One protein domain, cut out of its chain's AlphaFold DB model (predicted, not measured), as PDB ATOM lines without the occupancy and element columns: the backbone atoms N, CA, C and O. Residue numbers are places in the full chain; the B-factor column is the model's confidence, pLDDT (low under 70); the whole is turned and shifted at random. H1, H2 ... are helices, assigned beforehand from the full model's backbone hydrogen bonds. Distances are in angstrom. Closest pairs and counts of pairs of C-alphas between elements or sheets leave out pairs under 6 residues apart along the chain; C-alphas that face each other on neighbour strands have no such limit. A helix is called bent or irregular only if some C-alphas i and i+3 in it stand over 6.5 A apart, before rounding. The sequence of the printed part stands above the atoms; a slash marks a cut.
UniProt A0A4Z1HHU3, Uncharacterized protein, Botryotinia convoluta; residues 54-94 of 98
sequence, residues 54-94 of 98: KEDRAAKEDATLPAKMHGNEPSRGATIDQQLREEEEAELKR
ATOM      1  N   LYS A  54      46.764  19.675  -9.381       86.06
ATOM      2  CA  LYS A  54      46.160  21.015  -9.286       86.06
ATOM      3  C   LYS A  54      44.649  20.906  -9.087       86.06
ATOM      4  O   LYS A  54      44.068  21.696  -8.351       86.06
ATOM      5  N   GLU A  55      44.054  19.901  -9.708       87.25
ATOM      6  CA  GLU A  55      42.648  19.549  -9.639       87.25
ATOM      7  C   GLU A  55      42.267  19.091  -8.223       87.25
ATOM      8  O   GLU A  55      41.275  19.571  -7.678       87.25
ATOM      9  N   ASP A  56      43.091  18.256  -7.578       87.88
ATOM     10  CA  ASP A  56      42.854  17.810  -6.196       87.88
ATOM     11  C   ASP A  56      42.950  18.964  -5.194       87.88
ATOM     12  O   ASP A  56      42.190  19.024  -4.227       87.88
ATOM     13  N   ARG A  57      43.875  19.909  -5.418       90.31
ATOM     14  CA  ARG A  57      43.966  21.134  -4.601       90.31
ATOM     15  C   ARG A  57      42.710  21.978  -4.758       90.31
ATOM     16  O   ARG A  57      42.110  22.352  -3.754       90.31
ATOM     17  N   ALA A  58      42.277  22.195  -5.997       89.75
ATOM     18  CA  ALA A  58      41.064  22.945  -6.291       89.75
ATOM     19  C   ALA A  58      39.818  22.295  -5.664       89.75
ATOM     20  O   ALA A  58      38.997  22.998  -5.086       89.75
ATOM     21  N   ALA A  59      39.706  20.962  -5.701       89.06
ATOM     22  CA  ALA A  59      38.587  20.231  -5.105       89.06
ATOM     23  C   ALA A  59      38.503  20.389  -3.574       89.06
ATOM     24  O   ALA A  59      37.401  20.465  -3.017       89.06
ATOM     25  N   LYS A  60      39.658  20.450  -2.889       88.31
ATOM     26  CA  LYS A  60      39.715  20.695  -1.436       88.31
ATOM     27  C   LYS A  60      39.241  22.101  -1.072       88.31
ATOM     28  O   LYS A  60      38.605  22.263  -0.037       88.31
ATOM     29  N   GLU A  61      39.510  23.091  -1.918       89.06
ATOM     30  CA  GLU A  61      39.056  24.470  -1.713       89.06
ATOM     31  C   GLU A  61      37.555  24.618  -2.005       89.06
ATOM     32  O   GLU A  61      36.791  25.009  -1.124       89.06
ATOM     33  N   ASP A  62      37.109  24.226  -3.200       92.38
ATOM     34  CA  ASP A  62      35.706  24.288  -3.627       92.38
ATOM     35  C   ASP A  62      35.383  23.086  -4.526       92.38
ATOM     36  O   ASP A  62      36.049  22.821  -5.532       92.38
ATOM     37  N   ALA A  63      34.327  22.348  -4.169       92.44
ATOM     38  CA  ALA A  63      33.914  21.141  -4.893       92.44
ATOM     39  C   ALA A  63      33.585  21.402  -6.374       92.44
ATOM     40  O   ALA A  63      33.663  20.494  -7.202       92.44
ATOM     41  N   THR A  64      33.212  22.628  -6.728       94.06
ATOM     42  CA  THR A  64      32.802  23.023  -8.078       94.06
ATOM     43  C   THR A  64      33.963  23.476  -8.965       94.06
ATOM     44  O   THR A  64      33.798  23.552 -10.187       94.06
ATOM     45  N   LEU A  65      35.140  23.761  -8.395       93.50
ATOM     46  CA  LEU A  65      36.284  24.287  -9.146       93.50
ATOM     47  C   LEU A  65      36.841  23.325 -10.199       93.50
ATOM     48  O   LEU A  65      37.076  23.801 -11.309       93.50
ATOM     49  N   PRO A  66      37.000  22.010  -9.952       93.38
ATOM     50  CA  PRO A  66      37.503  21.101 -10.982       93.38
ATOM     51  C   PRO A  66      36.661  21.148 -12.264       93.38
ATOM     52  O   PRO A  66      37.196  21.249 -13.366       93.38
ATOM     53  N   ALA A  67      35.329  21.182 -12.137       92.94
ATOM     54  CA  ALA A  67      34.433  21.303 -13.286       92.94
ATOM     55  C   ALA A  67      34.610  22.647 -14.014       92.94
ATOM     56  O   ALA A  67      34.779  22.667 -15.235       92.94
ATOM     57  N   LYS A  68      34.660  23.755 -13.261       92.50
ATOM     58  CA  LYS A  68      34.869  25.107 -13.806       92.50
ATOM     59  C   LYS A  68      36.222  25.248 -14.515       92.50
ATOM     60  O   LYS A  68      36.283  25.877 -15.567       92.50
ATOM     61  N   MET A  69      37.286  24.639 -13.985       92.25
ATOM     62  CA  MET A  69      38.628  24.642 -14.587       92.25
ATOM     63  C   MET A  69      38.641  23.994 -15.972       92.25
ATOM     64  O   MET A  69      39.362  24.446 -16.858       92.25
ATOM     65  N   HIS A  70      37.814  22.969 -16.173       91.94
ATOM     66  CA  HIS A  70      37.644  22.314 -17.466       91.94
ATOM     67  C   HIS A  70      36.563  22.965 -18.349       91.94
ATOM     68  O   HIS A  70      36.299  22.464 -19.440       91.94
ATOM     69  N   GLY A  71      35.945  24.071 -17.913       94.12
ATOM     70  CA  GLY A  71      34.883  24.766 -18.650       94.12
ATOM     71  C   GLY A  71      33.533  24.042 -18.646       94.12
ATOM     72  O   GLY A  71      32.678  24.344 -19.476       94.12
ATOM     73  N   ASN A  72      33.339  23.091 -17.731       95.31
ATOM     74  CA  ASN A  72      32.117  22.304 -17.605       95.31
ATOM     75  C   ASN A  72      31.205  22.853 -16.504       95.31
ATOM     76  O   ASN A  72      31.651  23.519 -15.565       95.31
ATOM     77  N   GLU A  73      29.919  22.514 -16.587       94.31
ATOM     78  CA  GLU A  73      28.984  22.778 -15.498       94.31
ATOM     79  C   GLU A  73      29.256  21.822 -14.317       94.31
ATOM     80  O   GLU A  73      29.440  20.617 -14.535       94.31
ATOM     81  N   PRO A  74      29.307  22.320 -13.065       95.31
ATOM     82  CA  PRO A  74      29.462  21.477 -11.887       95.31
ATOM     83  C   PRO A  74      28.324  20.468 -11.747       95.31
ATOM     84  O   PRO A  74      27.167  20.750 -12.061       95.31
ATOM     85  N   SER A  75      28.638  19.286 -11.218       95.81
ATOM     86  CA  SER A  75      27.604  18.297 -10.925       95.81
ATOM     87  C   SER A  75      26.683  18.792  -9.806       95.81
ATOM     88  O   SER A  75      27.085  19.559  -8.930       95.81
ATOM     89  N   ARG A  76      25.442  18.292  -9.781       95.06
ATOM     90  CA  ARG A  76      24.492  18.610  -8.705       95.06
ATOM     91  C   ARG A  76      25.054  18.279  -7.316       95.06
ATOM     92  O   ARG A  76      24.793  19.025  -6.383       95.06
ATOM     93  N   GLY A  77      25.814  17.188  -7.196       95.56
ATOM     94  CA  GLY A  77      26.474  16.801  -5.946       95.56
ATOM     95  C   GLY A  77      27.521  17.824  -5.514       95.56
ATOM     96  O   GLY A  77      27.421  18.354  -4.418       95.56
ATOM     97  N   ALA A  78      28.433  18.199  -6.417       94.56
ATOM     98  CA  ALA A  78      29.473  19.187  -6.129       94.56
ATOM     99  C   ALA A  78      28.895  20.545  -5.692       94.56
ATOM    100  O   ALA A  78      29.423  21.186  -4.789       94.56
ATOM    101  N   THR A  79      27.785  20.969  -6.300       95.44
ATOM    102  CA  THR A  79      27.082  22.192  -5.895       95.44
ATOM    103  C   THR A  79      26.493  22.082  -4.486       95.44
ATOM    104  O   THR A  79      26.606  23.029  -3.715       95.44
ATOM    105  N   ILE A  80      25.888  20.943  -4.132       96.50
ATOM    106  CA  ILE A  80      25.337  20.713  -2.785       96.50
ATOM    107  C   ILE A  80      26.462  20.665  -1.746       96.50
ATOM    108  O   ILE A  80      26.348  21.292  -0.697       96.50
ATOM    109  N   ASP A  81      27.564  19.978  -2.050       94.56
ATOM    110  CA  ASP A  81      28.718  19.875  -1.151       94.56
ATOM    111  C   ASP A  81      29.342  21.249  -0.868       94.56
ATOM    112  O   ASP A  81      29.801  21.513   0.245       94.56
ATOM    113  N   GLN A  82      29.354  22.135  -1.868       95.12
ATOM    114  CA  GLN A  82      29.825  23.507  -1.705       95.12
ATOM    115  C   GLN A  82      28.857  24.350  -0.863       95.12
ATOM    116  O   GLN A  82      29.294  25.048   0.049       95.12
ATOM    117  N   GLN A  83      27.548  24.240  -1.110       95.06
ATOM    118  CA  GLN A  83      26.523  24.922  -0.309       95.06
ATOM    119  C   GLN A  83      26.586  24.513   1.163       95.06
ATOM    120  O   GLN A  83      26.564  25.372   2.040       95.06
ATOM    121  N   LEU A  84      26.727  23.215   1.438       95.25
ATOM    122  CA  LEU A  84      26.825  22.704   2.801       95.25
ATOM    123  C   LEU A  84      28.054  23.273   3.524       95.25
ATOM    124  O   LEU A  84      27.941  23.733   4.657       95.25
ATOM    125  N   ARG A  85      29.209  23.317   2.847       93.06
ATOM    126  CA  ARG A  85      30.435  23.932   3.381       93.06
ATOM    127  C   ARG A  85      30.234  25.397   3.760       93.06
ATOM    128  O   ARG A  85      30.652  25.815   4.837       93.06
ATOM    129  N   GLU A  86      29.600  26.173   2.886       93.81
ATOM    130  CA  GLU A  86      29.336  27.597   3.118       93.81
ATOM    131  C   GLU A  86      28.355  27.819   4.279       93.81
ATOM    132  O   GLU A  86      28.556  28.713   5.107       93.81
ATOM    133  N   GLU A  87      27.315  26.989   4.378       93.56
ATOM    134  CA  GLU A  87      26.360  27.013   5.488       93.56
ATOM    135  C   GLU A  87      27.032  26.670   6.822       93.56
ATOM    136  O   GLU A  87      26.853  27.395   7.807       93.56
ATOM    137  N   GLU A  88      27.849  25.617   6.858       92.56
ATOM    138  CA  GLU A  88      28.615  25.211   8.038       92.56
ATOM    139  C   GLU A  88      29.604  26.298   8.476       92.56
ATOM    140  O   GLU A  88      29.664  26.641   9.661       92.56
ATOM    141  N   GLU A  89      30.339  26.906   7.541       90.88
ATOM    142  CA  GLU A  89      31.264  28.000   7.840       90.88
ATOM    143  C   GLU A  89      30.516  29.230   8.386       90.88
ATOM    144  O   GLU A  89      30.942  29.853   9.366       90.88
ATOM    145  N   ALA A  90      29.362  29.567   7.801       92.12
ATOM    146  CA  ALA A  90      28.509  30.644   8.290       92.12
ATOM    147  C   ALA A  90      27.958  30.347   9.694       92.12
ATOM    148  O   ALA A  90      27.906  31.246  10.541       92.12
ATOM    149  N   GLU A  91      27.578  29.101   9.982       90.38
ATOM    150  CA  GLU A  91      27.174  28.689  11.323       90.38
ATOM    151  C   GLU A  91      28.321  28.759  12.333       90.38
ATOM    152  O   GLU A  91      28.109  29.227  13.454       90.38
ATOM    153  N   LEU A  92      29.527  28.322  11.969       90.56
ATOM    154  CA  LEU A  92      30.709  28.395  12.832       90.56
ATOM    155  C   LEU A  92      31.059  29.845  13.171       90.56
ATOM    156  O   LEU A  92      31.277  30.162  14.346       90.56
ATOM    157  N   LYS A  93      30.999  30.740  12.176       91.12
ATOM    158  CA  LYS A  93      31.153  32.190  12.363       91.12
ATOM    159  C   LYS A  93      30.082  32.753  13.298       91.12
ATOM    160  O   LYS A  93      30.413  33.461  14.247       91.12
ATOM    161  N   ARG A  94      28.804  32.394  13.106       87.69
ATOM    162  CA  ARG A  94      27.702  32.802  14.008       87.69
ATOM    163  C   ARG A  94      27.892  32.291  15.436       87.69
ATOM    164  O   ARG A  94      27.548  32.993  16.381       87.69
TER     165      ARG A  94
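Overview. This is residues 54 to 94 of the 98 residues of an uncharacterized protein of Botryotinia convoluta (UniProt A0A4Z1HHU3). The domain is hook-like: one long helix, H3, makes the shank, and two short helices, H1 and H2, pack on each other in a small head near the first part of H3. The last residues of H3, 87 to 94, stick out from the rest, and residues 70 to 75 loop back from the head to the beginning of H3. The printed part has 41 residues, with three named helices in the order H1, H2, H3 and no named strand, and the class is all helix. It is only just loose, close to compact, with a radius of gyration of the C-alphas of 11.1 A, and its flat outline spans 35 by 21 by 11 A.

Along the chain. The printed part begins with H1, residues 54 to 61, whose first C-alpha, that of Lys 54, is at (46.160, 21.015, -9.286). H1 measures 10.9 A from first to last C-alpha. After residues 62 to 64 comes H2, residues 65 to 69, which measures 5.9 A from first to last C-alpha and begins with C-alpha 65 at (36.284, 24.287, -9.146). After residues 70 to 75 comes H3, residues 76 to 94, the longest helix by residues. It runs 27.0 A from C-alpha 76 at (24.492, 18.610, -8.705) to C-alpha 94 at (27.702, 32.802, 14.008). None of the three helices is bent or irregular.

Arrangement. H1 touches H2, with 7 pairs of C-alphas within 8 A. Their closest C-alphas are those of Glu 55 and Pro 66, 5.5 A apart, and their centres are 9.0 A apart. H2 and H3 are near each other, with no pair of C-alphas within 8 A but 5 pairs within 10 A. H1 and H3 are apart, with no C-alpha of the one within 8 A of the other. In H1, H2 and H3 every O i to N i+4 pair of the backbone is within hydrogen-bond range.

Size, cuts and confidence. The two C-alphas farthest apart are those of His 70 and Arg 94, at 34.6 A, and the first and last printed C-alphas, those of Lys 54 and Arg 94, are 32.0 A apart. Residues 87 to 94, which belong to H3, stand free. The body without them has 33 residues, spans 22 by 18 by 10 A and has a radius of gyration of 8.7 A. The link from H1 to H2 is tight, with 3 residues, and the link from H2 to H3 is short, with 6 residues. The printed part has no cut. The mean pLDDT of the printed part is 92.5, and no printed residue is under 70.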